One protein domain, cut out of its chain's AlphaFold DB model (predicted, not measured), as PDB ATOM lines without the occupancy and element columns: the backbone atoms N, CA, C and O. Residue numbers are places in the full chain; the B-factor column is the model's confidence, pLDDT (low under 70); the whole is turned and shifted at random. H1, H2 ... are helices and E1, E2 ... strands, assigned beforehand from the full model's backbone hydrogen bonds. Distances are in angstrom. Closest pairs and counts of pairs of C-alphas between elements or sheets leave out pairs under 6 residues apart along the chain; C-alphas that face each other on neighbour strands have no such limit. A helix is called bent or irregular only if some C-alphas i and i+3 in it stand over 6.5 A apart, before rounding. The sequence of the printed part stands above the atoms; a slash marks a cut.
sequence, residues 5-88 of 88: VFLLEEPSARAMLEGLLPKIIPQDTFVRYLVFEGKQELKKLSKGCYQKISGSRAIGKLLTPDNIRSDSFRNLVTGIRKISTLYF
ATOM      1  N   VAL A   5     194.315 154.129 115.760       91.00
ATOM      2  CA  VAL A   5     195.300 154.421 114.709       91.00
ATOM      3  C   VAL A   5     195.080 155.817 114.124       91.00
ATOM      4  O   VAL A   5     194.018 156.113 113.584       91.00
ATOM      5  N   PHE A   6     196.108 156.666 114.170       90.75
ATOM      6  CA  PHE A   6     196.127 157.985 113.533       90.75
ATOM      7  C   PHE A   6     196.898 157.941 112.211       90.75
ATOM      8  O   PHE A   6     198.091 157.640 112.204       90.75
ATOM      9  N   LEU A   7     196.237 158.297 111.107       89.12
ATOM     10  CA  LEU A   7     196.871 158.554 109.811       89.12
ATOM     11  C   LEU A   7     197.188 160.050 109.710       89.12
ATOM     12  O   LEU A   7     196.289 160.876 109.848       89.12
ATOM     13  N   LEU A   8     198.454 160.406 109.518       87.25
ATOM     14  CA  LEU A   8     198.943 161.775 109.663       87.25
ATOM     15  C   LEU A   8     199.746 162.212 108.441       87.25
ATOM     16  O   LEU A   8     200.566 161.456 107.934       87.25
ATOM     17  N   GLU A   9     199.564 163.457 108.014       84.69
ATOM     18  CA  GLU A   9     200.262 164.024 106.850       84.69
ATOM     19  C   GLU A   9     201.695 164.491 107.150       84.69
ATOM     20  O   GLU A   9     202.495 164.690 106.240       84.69
ATOM     21  N   GLU A  10     202.038 164.728 108.420       86.44
ATOM     22  CA  GLU A  10     203.379 165.186 108.786       86.44
ATOM     23  C   GLU A  10     203.793 164.807 110.221       86.44
ATOM     24  O   GLU A  10     202.941 164.640 111.103       86.44
ATOM     25  N   PRO A  11     205.111 164.723 110.504       87.88
ATOM     26  CA  PRO A  11     205.623 164.379 111.834       87.88
ATOM     27  C   PRO A  11     205.228 165.350 112.960       87.88
ATOM     28  O   PRO A  11     205.111 164.936 114.113       87.88
ATOM     29  N   SER A  12     205.010 166.636 112.663       88.25
ATOM     30  CA  SER A  12     204.563 167.638 113.649       88.25
ATOM     31  C   SER A  12     203.187 167.318 114.225       88.25
ATOM     32  O   SER A  12     202.979 167.502 115.425       88.25
ATOM     33  N   ALA A  13     202.266 166.804 113.403       90.12
ATOM     34  CA  ALA A  13     200.925 166.434 113.851       90.12
ATOM     35  C   ALA A  13     200.987 165.317 114.902       90.12
ATOM     36  O   ALA A  13     200.370 165.422 115.961       90.12
ATOM     37  N   ARG A  14     201.826 164.298 114.666       93.06
ATOM     38  CA  ARG A  14     202.090 163.232 115.645       93.06
ATOM     39  C   ARG A  14     202.613 163.814 116.951       93.06
ATOM     40  O   ARG A  14     202.121 163.481 118.021       93.06
ATOM     41  N   ALA A  15     203.604 164.692 116.855       91.75
ATOM     42  CA  ALA A  15     204.262 165.277 118.014       91.75
ATOM     43  C   ALA A  15     203.284 166.075 118.895       91.75
ATOM     44  O   ALA A  15     203.346 166.000 120.120       91.75
ATOM     45  N   MET A  16     202.364 166.809 118.266       93.81
ATOM     46  CA  MET A  16     201.285 167.518 118.953       93.81
ATOM     47  C   MET A  16     200.304 166.549 119.631       93.81
ATOM     48  O   MET A  16     199.994 166.744 120.807       93.81
ATOM     49  N   LEU A  17     199.884 165.480 118.942       95.12
ATOM     50  CA  LEU A  17     198.996 164.454 119.503       95.12
ATOM     51  C   LEU A  17     199.627 163.723 120.694       95.12
ATOM     52  O   LEU A  17     198.953 163.531 121.698       95.12
ATOM     53  N   GLU A  18     200.921 163.406 120.652       94.62
ATOM     54  CA  GLU A  18     201.641 162.799 121.785       94.62
ATOM     55  C   GLU A  18     201.587 163.668 123.056       94.62
ATOM     56  O   GLU A  18     201.566 163.144 124.167       94.62
ATOM     57  N   GLY A  19     201.558 164.998 122.911       90.94
ATOM     58  CA  GLY A  19     201.400 165.919 124.041       90.94
ATOM     59  C   GLY A  19     199.949 166.114 124.494       90.94
ATOM     60  O   GLY A  19     199.717 166.502 125.640       90.94
ATOM     61  N   LEU A  20     198.987 165.869 123.603       92.81
ATOM     62  CA  LEU A  20     197.569 166.134 123.825       92.81
ATOM     63  C   LEU A  20     196.800 164.900 124.321       92.81
ATOM     64  O   LEU A  20     196.030 165.013 125.271       92.81
ATOM     65  N   LEU A  21     196.985 163.741 123.684       94.38
ATOM     66  CA  LEU A  21     196.175 162.541 123.912       94.38
ATOM     67  C   LEU A  21     196.164 162.044 125.362       94.38
ATOM     68  O   LEU A  21     195.074 161.692 125.808       94.38
ATOM     69  N   PRO A  22     197.260 162.104 126.149       93.06
ATOM     70  CA  PRO A  22     197.217 161.714 127.563       93.06
ATOM     71  C   PRO A  22     196.196 162.494 128.411       93.06
ATOM     72  O   PRO A  22     195.901 162.098 129.533       93.06
ATOM     73  N   LYS A  23     195.672 163.615 127.897       91.56
ATOM     74  CA  LYS A  23     194.631 164.429 128.538       91.56
ATOM     75  C   LYS A  23     193.210 164.113 128.053       91.56
ATOM     76  O   LYS A  23     192.264 164.738 128.525       91.56
ATOM     77  N   ILE A  24     193.056 163.255 127.044       89.00
ATOM     78  CA  ILE A  24     191.791 163.038 126.325       89.00
ATOM     79  C   ILE A  24     191.324 161.587 126.413       89.00
ATOM     80  O   ILE A  24     190.126 161.365 126.566       89.00
ATOM     81  N   ILE A  25     192.242 160.630 126.287       91.31
ATOM     82  CA  ILE A  25     191.931 159.196 126.235       91.31
ATOM     83  C   ILE A  25     192.431 158.480 127.504       91.31
ATOM     84  O   ILE A  25     193.368 158.977 128.139       91.31
ATOM     85  N   PRO A  26     191.840 157.330 127.880       89.44
ATOM     86  CA  PRO A  26     192.333 156.477 128.960       89.44
ATOM     87  C   PRO A  26     193.807 156.086 128.776       89.44
ATOM     88  O   PRO A  26     194.282 155.905 127.653       89.44
ATOM     89  N   GLN A  27     194.545 155.949 129.882       82.75
ATOM     90  CA  GLN A  27     195.996 155.701 129.845       82.75
ATOM     91  C   GLN A  27     196.377 154.322 129.284       82.75
ATOM     92  O   GLN A  27     197.500 154.131 128.828       82.75
ATOM     93  N   ASP A  28     195.446 153.377 129.308       86.19
ATOM     94  CA  ASP A  28     195.559 152.013 128.799       86.19
ATOM     95  C   ASP A  28     195.172 151.880 127.314       86.19
ATOM     96  O   ASP A  28     195.256 150.794 126.740       86.19
ATOM     97  N   THR A  29     194.800 152.983 126.653       87.38
ATOM     98  CA  THR A  29     194.497 152.977 125.217       87.38
ATOM     99  C   THR A  29     195.774 152.821 124.388       87.38
ATOM    100  O   THR A  29     196.663 153.675 124.405       87.38
ATOM    101  N   PHE A  30     195.841 151.762 123.580       88.88
ATOM    102  CA  PHE A  30     196.918 151.570 122.610       88.88
ATOM    103  C   PHE A  30     196.750 152.526 121.424       88.88
ATOM    104  O   PHE A  30     195.767 152.444 120.687       88.88
ATOM    105  N   VAL A  31     197.724 153.424 121.230       92.81
ATOM    106  CA  VAL A  31     197.730 154.407 120.136       92.81
ATOM    107  C   VAL A  31     198.869 154.136 119.161       92.81
ATOM    108  O   VAL A  31     200.037 154.085 119.552       92.81
ATOM    109  N   ARG A  32     198.542 154.060 117.870       90.88
ATOM    110  CA  ARG A  32     199.509 153.915 116.778       90.88
ATOM    111  C   ARG A  32     199.426 155.084 115.812       90.88
ATOM    112  O   ARG A  32     198.349 155.567 115.483       90.88
ATOM    113  N   TYR A  33     200.580 155.525 115.321       92.12
ATOM    114  CA  TYR A  33     200.685 156.638 114.381       92.12
ATOM    115  C   TYR A  33     201.295 156.163 113.065       92.12
ATOM    116  O   TYR A  33     202.404 155.629 113.048       92.12
ATOM    117  N   LEU A  34     200.595 156.411 111.966       84.88
ATOM    118  CA  LEU A  34     201.070 156.224 110.603       84.88
ATOM    119  C   LEU A  34     201.257 157.600 109.969       84.88
ATOM    120  O   LEU A  34     200.284 158.304 109.724       84.88
ATOM    121  N   VAL A  35     202.508 158.000 109.736       84.19
ATOM    122  CA  VAL A  35     202.846 159.317 109.177       84.19
ATOM    123  C   VAL A  35     203.248 159.161 107.712       84.19
ATOM    124  O   VAL A  35     204.188 158.432 107.407       84.19
ATOM    125  N   PHE A  36     202.559 159.863 106.817       77.38
ATOM    126  CA  PHE A  36     202.839 159.897 105.385       77.38
ATOM    127  C   PHE A  36     203.660 161.144 105.050       77.38
ATOM    128  O   PHE A  36     203.132 162.247 104.989       77.38
ATOM    129  N   GLU A  37     204.965 160.993 104.829       66.00
ATOM    130  CA  GLU A  37     205.846 162.132 104.537       66.00
ATOM    131  C   GLU A  37     205.770 162.571 103.065       66.00
ATOM    132  O   GLU A  37     206.592 162.186 102.235       66.00
ATOM    133  N   GLY A  38     204.812 163.444 102.740       62.25
ATOM    134  CA  GLY A  38     204.695 164.062 101.409       62.25
ATOM    135  C   GLY A  38     205.649 165.240 101.138       62.25
ATOM    136  O   GLY A  38     205.643 165.790 100.041       62.25
ATOM    137  N   LYS A  39     206.451 165.687 102.120       63.84
ATOM    138  CA  LYS A  39     207.270 166.918 102.026       63.84
ATOM    139  C   LYS A  39     208.666 166.762 102.642       63.84
ATOM    140  O   LYS A  39     208.973 167.355 103.674       63.84
ATOM    141  N   GLN A  40     209.543 166.005 101.983       65.25
ATOM    142  CA  GLN A  40     210.960 165.894 102.374       65.25
ATOM    143  C   GLN A  40     211.801 167.142 102.020       65.25
ATOM    144  O   GLN A  40     212.877 167.354 102.580       65.25
ATOM    145  N   GLU A  41     211.310 168.004 101.129       64.94
ATOM    146  CA  GLU A  41     212.094 169.090 100.521       64.94
ATOM    147  C   GLU A  41     212.508 170.197 101.505       64.94
ATOM    148  O   GLU A  41     213.649 170.652 101.488       64.94
ATOM    149  N   LEU A  42     211.642 170.589 102.444       60.66
ATOM    150  CA  LEU A  42     211.946 171.675 103.389       60.66
ATOM    151  C   LEU A  42     213.052 171.300 104.395       60.66
ATOM    152  O   LEU A  42     213.857 172.139 104.806       60.66
ATOM    153  N   LYS A  43     213.125 170.020 104.774       68.25
ATOM    154  CA  LYS A  43     214.176 169.502 105.660       68.25
ATOM    155  C   LYS A  43     215.535 169.484 104.951       68.25
ATOM    156  O   LYS A  43     216.544 169.813 105.570       68.25
ATOM    157  N   LYS A  44     215.545 169.177 103.648       71.19
ATOM    158  CA  LYS A  44     216.744 169.261 102.800       71.19
ATOM    159  C   LYS A  44     217.208 170.710 102.625       71.19
ATOM    160  O   LYS A  44     218.372 171.001 102.885       71.19
ATOM    161  N   LEU A  45     216.299 171.626 102.274       63.84
ATOM    162  CA  LEU A  45     216.609 173.052 102.066       63.84
ATOM    163  C   LEU A  45     217.184 173.727 103.316       63.84
ATOM    164  O   LEU A  45     218.080 174.559 103.226       63.84
ATOM    165  N   SER A  46     216.699 173.340 104.493       65.00
ATOM    166  CA  SER A  46     217.163 173.878 105.774       65.00
ATOM    167  C   SER A  46     218.397 173.180 106.344       65.00
ATOM    168  O   SER A  46     218.765 173.463 107.482       65.00
ATOM    169  N   LYS A  47     219.025 172.246 105.610       74.00
ATOM    170  CA  LYS A  47     220.160 171.434 106.093       74.00
ATOM    171  C   LYS A  47     219.877 170.747 107.439       74.00
ATOM    172  O   LYS A  47     220.762 170.597 108.274       74.00
ATOM    173  N   GLY A  48     218.623 170.355 107.673       69.56
ATOM    174  CA  GLY A  48     218.197 169.733 108.927       69.56
ATOM    175  C   GLY A  48     218.040 170.688 110.117       69.56
ATOM    176  O   GLY A  48     217.664 170.228 111.192       69.56
ATOM    177  N   CYS A  49     218.261 171.998 109.952       65.44
ATOM    178  CA  CYS A  49     218.044 172.986 111.014       65.44
ATOM    179  C   CYS A  49     216.554 173.247 111.283       65.44
ATOM    180  O   CYS A  49     216.186 173.694 112.368       65.44
ATOM    181  N   TYR A  50     215.679 172.974 110.310       61.62
ATOM    182  CA  TYR A  50     214.242 173.130 110.487       61.62
ATOM    183  C   TYR A  50     213.644 171.939 111.244       61.62
ATOM    184  O   TYR A  50     213.561 170.829 110.713       61.62
ATOM    185  N   GLN A  51     213.180 172.185 112.471       66.81
ATOM    186  CA  GLN A  51     212.660 171.155 113.371       66.81
ATOM    187  C   GLN A  51     211.199 171.431 113.768       66.81
ATOM    188  O   GLN A  51     210.910 172.013 114.810       66.81
ATOM    189  N   LYS A  52     210.255 170.960 112.942       71.75
ATOM    190  CA  LYS A  52     208.793 171.066 113.171       71.75
ATOM    191  C   LYS A  52     208.290 170.277 114.388       71.75
ATOM    192  O   LYS A  52     207.261 170.603 114.964       71.75
ATOM    193  N   ILE A  53     209.006 169.225 114.775       78.25
ATOM    194  CA  ILE A  53     208.517 168.208 115.717       78.25
ATOM    195  C   ILE A  53     208.553 168.709 117.166       78.25
ATOM    196  O   ILE A  53     207.577 168.560 117.900       78.25
ATOM    197  N   SER A  54     209.667 169.313 117.591       77.75
ATOM    198  CA  SER A  54     209.851 169.741 118.984       77.75
ATOM    199  C   SER A  54     208.878 170.856 119.371       77.75
ATOM    200  O   SER A  54     208.246 170.771 120.423       77.75
ATOM    201  N   GLY A  55     208.704 171.853 118.496       80.44
ATOM    202  CA  GLY A  55     207.756 172.949 118.690       80.44
ATOM    203  C   GLY A  55     206.315 172.453 118.792       80.44
ATOM    204  O   GLY A  55     205.632 172.751 119.769       80.44
ATOM    205  N   SER A  56     205.866 171.619 117.848       84.75
ATOM    206  CA  SER A  56     204.512 171.052 117.886       84.75
ATOM    207  C   SER A  56     204.254 170.209 119.138       84.75
ATOM    208  O   SER A  56     203.183 170.328 119.732       84.75
ATOM    209  N   ARG A  57     205.237 169.421 119.600       85.12
ATOM    210  CA  ARG A  57     205.125 168.668 120.862       85.12
ATOM    211  C   ARG A  57     204.999 169.580 122.077       85.12
ATOM    212  O   ARG A  57     204.177 169.320 122.953       85.12
ATOM    213  N   ALA A  58     205.809 170.637 122.145       85.94
ATOM    214  CA  ALA A  58     205.742 171.607 123.234       85.94
ATOM    215  C   ALA A  58     204.382 172.323 123.259       85.94
ATOM    216  O   ALA A  58     203.776 172.432 124.321       85.94
ATOM    217  N   ILE A  59     203.867 172.716 122.089       85.62
ATOM    218  CA  ILE A  59     202.533 173.313 121.948       85.62
ATOM    219  C   ILE A  59     201.452 172.338 122.423       85.62
ATOM    220  O   ILE A  59     200.606 172.730 123.220       85.62
ATOM    221  N   GLY A  60     201.502 171.066 122.007       88.31
ATOM    222  CA  GLY A  60     200.528 170.042 122.409       88.31
ATOM    223  C   GLY A  60     200.333 169.947 123.926       88.31
ATOM    224  O   GLY A  60     199.204 169.879 124.409       88.31
ATOM    225  N   LYS A  61     201.424 170.057 124.695       88.88
ATOM    226  CA  LYS A  61     201.386 170.063 126.168       88.88
ATOM    227  C   LYS A  61     200.663 171.275 126.760       88.88
ATOM    228  O   LYS A  61     200.140 171.166 127.866       88.88
ATOM    229  N   LEU A  62     200.625 172.404 126.060       90.19
ATOM    230  CA  LEU A  62     199.972 173.640 126.506       90.19
ATOM    231  C   LEU A  62     198.518 173.753 126.027       90.19
ATOM    232  O   LEU A  62     197.786 174.615 126.502       90.19
ATOM    233  N   LEU A  63     198.081 172.888 125.108       90.88
ATOM    234  CA  LEU A  63     196.699 172.878 124.641       90.88
ATOM    235  C   LEU A  63     195.753 172.348 125.725       90.88
ATOM    236  O   LEU A  63     196.034 171.348 126.401       90.88
ATOM    237  N   THR A  64     194.610 173.020 125.841       93.19
ATOM    238  CA  THR A  64     193.497 172.651 126.720       93.19
ATOM    239  C   THR A  64     192.412 171.979 125.875       93.19
ATOM    240  O   THR A  64     191.856 172.656 125.008       93.19
ATOM    241  N   PRO A  65     192.090 170.688 126.093       90.88
ATOM    242  CA  PRO A  65     191.105 169.961 125.285       90.88
ATOM    243  C   PRO A  65     189.708 170.597 125.266       90.88
ATOM    244  O   PRO A  65     189.021 170.536 124.254       90.88
ATOM    245  N   ASP A  66     189.310 171.250 126.358       91.31
ATOM    246  CA  ASP A  66     187.988 171.880 126.503       91.31
ATOM    247  C   ASP A  66     187.933 173.321 125.969       91.31
ATOM    248  O   ASP A  66     186.944 174.030 126.143       91.31
ATOM    249  N   ASN A  67     188.997 173.785 125.309       88.12
ATOM    250  CA  ASN A  67     189.029 175.112 124.710       88.12
ATOM    251  C   ASN A  67     188.116 175.189 123.473       88.12
ATOM    252  O   ASN A  67     188.303 174.465 122.497       88.12
ATOM    253  N   ILE A  68     187.169 176.128 123.497       89.00
ATOM    254  CA  ILE A  68     186.153 176.318 122.449       89.00
ATOM    255  C   ILE A  68     186.502 177.395 121.411       89.00
ATOM    256  O   ILE A  68     185.686 177.689 120.546       89.00
ATOM    257  N   ARG A  69     187.695 178.003 121.469       93.62
ATOM    258  CA  ARG A  69     188.079 179.106 120.564       93.62
ATOM    259  C   ARG A  69     188.305 178.674 119.109       93.62
ATOM    260  O   ARG A  69     188.414 179.538 118.246       93.62
ATOM    261  N   SER A  70     188.421 177.374 118.838       94.06
ATOM    262  CA  SER A  70     188.630 176.822 117.496       94.06
ATOM    263  C   SER A  70     187.640 175.694 117.229       94.06
ATOM    264  O   SER A  70     187.665 174.660 117.899       94.06
ATOM    265  N   ASP A  71     186.794 175.880 116.215       94.12
ATOM    266  CA  ASP A  71     185.785 174.893 115.825       94.12
ATOM    267  C   ASP A  71     186.398 173.583 115.334       94.12
ATOM    268  O   ASP A  71     185.949 172.505 115.724       94.12
ATOM    269  N   SER A  72     187.460 173.655 114.528       91.12
ATOM    270  CA  SER A  72     188.156 172.467 114.029       91.12
ATOM    271  C   SER A  72     188.824 171.684 115.159       91.12
ATOM    272  O   SER A  72     188.693 170.461 115.216       91.12
ATOM    273  N   PHE A  73     189.477 172.374 116.099       93.12
ATOM    274  CA  PHE A  73     190.081 171.737 117.268       93.12
ATOM    275  C   PHE A  73     189.024 171.093 118.170       93.12
ATOM    276  O   PHE A  73     189.173 169.939 118.572       93.12
ATOM    277  N   ARG A  74     187.914 171.795 118.425       95.06
ATOM    278  CA  ARG A  74     186.780 171.266 119.190       95.06
ATOM    279  C   ARG A  74     186.206 170.004 118.548       95.06
ATOM    280  O   ARG A  74     185.966 169.020 119.251       95.06
ATOM    281  N   ASN A  75     186.010 170.009 117.230       95.62
ATOM    282  CA  ASN A  75     185.497 168.852 116.496       95.62
ATOM    283  C   ASN A  75     186.466 167.666 116.557       95.62
ATOM    284  O   ASN A  75     186.028 166.542 116.803       95.62
ATOM    285  N   LEU A  76     187.772 167.916 116.417       94.06
ATOM    286  CA  LEU A  76     188.811 166.897 116.568       94.06
ATOM    287  C   LEU A  76     188.769 166.256 117.964       94.06
ATOM    288  O   LEU A  76     188.646 165.038 118.076       94.06
ATOM    289  N   VAL A  77     188.822 167.067 119.027       94.88
ATOM    290  CA  VAL A  77     188.790 166.584 120.420       94.88
ATOM    291  C   VAL A  77     187.507 165.802 120.698       94.88
ATOM    292  O   VAL A  77     187.552 164.719 121.277       94.88
ATOM    293  N   THR A  78     186.361 166.320 120.253       94.12
ATOM    294  CA  THR A  78     185.061 165.661 120.438       94.12
ATOM    295  C   THR A  78     185.009 164.315 119.721       94.12
ATOM    296  O   THR A  78     184.523 163.339 120.291       94.12
ATOM    297  N   GLY A  79     185.520 164.238 118.489       94.00
ATOM    298  CA  GLY A  79     185.602 162.991 117.732       94.00
ATOM    299  C   GLY A  79     186.467 161.948 118.439       94.00
ATOM    300  O   GLY A  79     186.018 160.822 118.640       94.00
ATOM    301  N   ILE A  80     187.660 162.345 118.898       93.12
ATOM    302  CA  ILE A  80     188.572 161.463 119.641       93.12
ATOM    303  C   ILE A  80     187.905 160.950 120.924       93.12
ATOM    304  O   ILE A  80     187.928 159.748 121.172       93.12
ATOM    305  N   ARG A  81     187.257 161.826 121.708       93.50
ATOM    306  CA  ARG A  81     186.533 161.432 122.932       93.50
ATOM    307  C   ARG A  81     185.427 160.422 122.643       93.50
ATOM    308  O   ARG A  81     185.349 159.410 123.323       93.50
ATOM    309  N   LYS A  82     184.605 160.666 121.617       92.69
ATOM    310  CA  LYS A  82     183.521 159.750 121.227       92.69
ATOM    311  C   LYS A  82     184.050 158.370 120.844       92.69
ATOM    312  O   LYS A  82     183.508 157.375 121.305       92.69
ATOM    313  N   ILE A  83     185.098 158.316 120.020       89.00
ATOM    314  CA  ILE A  83     185.723 157.049 119.611       89.00
ATOM    315  C   ILE A  83     186.318 156.338 120.824       89.00
ATOM    316  O   ILE A  83     186.127 155.136 120.965       89.00
ATOM    317  N   SER A  84     186.984 157.079 121.712       87.56
ATOM    318  CA  SER A  84     187.510 156.527 122.954       87.56
ATOM    319  C   SER A  84     186.391 155.878 123.766       87.56
ATOM    320  O   SER A  84     186.412 154.675 123.931       87.56
ATOM    321  N   THR A  85     185.356 156.627 124.158       86.75
ATOM    322  CA  THR A  85     184.263 156.119 125.008       86.75
ATOM    323  C   THR A  85     183.491 154.941 124.407       86.75
ATOM    324  O   THR A  85     182.955 154.122 125.146       86.75
ATOM    325  N   LEU A  86     183.367 154.867 123.079       82.88
ATOM    326  CA  LEU A  86     182.593 153.808 122.424       82.88
ATOM    327  C   LEU A  86     183.357 152.487 122.286       82.88
ATOM    328  O   LEU A  86     182.721 151.442 122.157       82.88
ATOM    329  N   TYR A  87     184.690 152.529 122.256       79.31
ATOM    330  CA  TYR A  87     185.504 151.383 121.844       79.31
ATOM    331  C   TYR A  87     186.645 151.037 122.810       79.31
ATOM    332  O   TYR A  87     187.287 150.005 122.604       79.31
ATOM    333  N   PHE A  88     186.903 151.859 123.828       76.12
ATOM    334  CA  PHE A  88     187.994 151.710 124.792       76.12
ATOM    335  C   PHE A  88     187.506 152.077 126.194       76.12
ATOM    336  O   PHE A  88     187.729 151.250 127.099       76.12
TER     337      PHE A  88
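Overview. This is residues 5 to 88 of the 88 residues of an uncharacterized protein of Thiotrichales bacterium HS_08 (UniProt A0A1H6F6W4). A parallel pair of short strands, E1 and E2, has helix H1 over one face, and H3 packs side by side with H1 on the side away from the strands. The longest helix, H4, stands off at one end, and at the other end residues 44 to 49 stick out beyond the body. The printed part has 84 residues, with four named helices and two named strands in the order E1, H1, E2, H2, H3, H4; the class is mostly helix. It is only just compact, close to loose, with a radius of gyration of the C-alphas of 14.2 A, and elongated, spanning 43 by 26 by 21 A.

Arrangement. E1, residues 5 to 8, and E2, residues 31 to 35, are parallel neighbours at 26 degrees, with N 6 and O 32 within hydrogen-bond range at 2.8 A. With H1, residues 11 to 23, they form a strand-helix-strand unit, two parallel strands joined through a helix, with a right-handed crossover. The closest C-alphas of H1 and E2 are those of Pro 11 and Val 35, 6.4 A apart. H1 is only just irregular: C-alphas 19 and 22 are 6.9 A apart. H1 and H3, residues 52 to 62, touch, closest at the C-alphas of Met 16 and Gly 60, 4.3 A, with a shallow tilt of 18 degrees, the same way. H4, residues 71 to 87, is apart from H1 and H3; H2, residues 41 to 45, touches no helix. Every O i to N i+4 pair is within hydrogen-bond range in H2 and H4, against 7 of 9 in H1 and 6 of 7 in H3.

Along the chain. E1 begins at C-alpha 5, (195.300, 154.421, 114.709), and spans 9.6 A; E2 spans 13.1 A. H1 measures 20.0 A, H2 6.2 A and H3 16.2 A. H4, 24.3 A, ends at C-alpha 87, (185.504, 151.383, 121.844).

Size, cuts and confidence. The C-alphas farthest apart, of Lys 47 and Leu 86, are 44.6 A apart. The printed part has no cut and no long link. Its mean pLDDT is 84.9, with residues 37 to 43, 45 to 46 and 48 to 51 under 70.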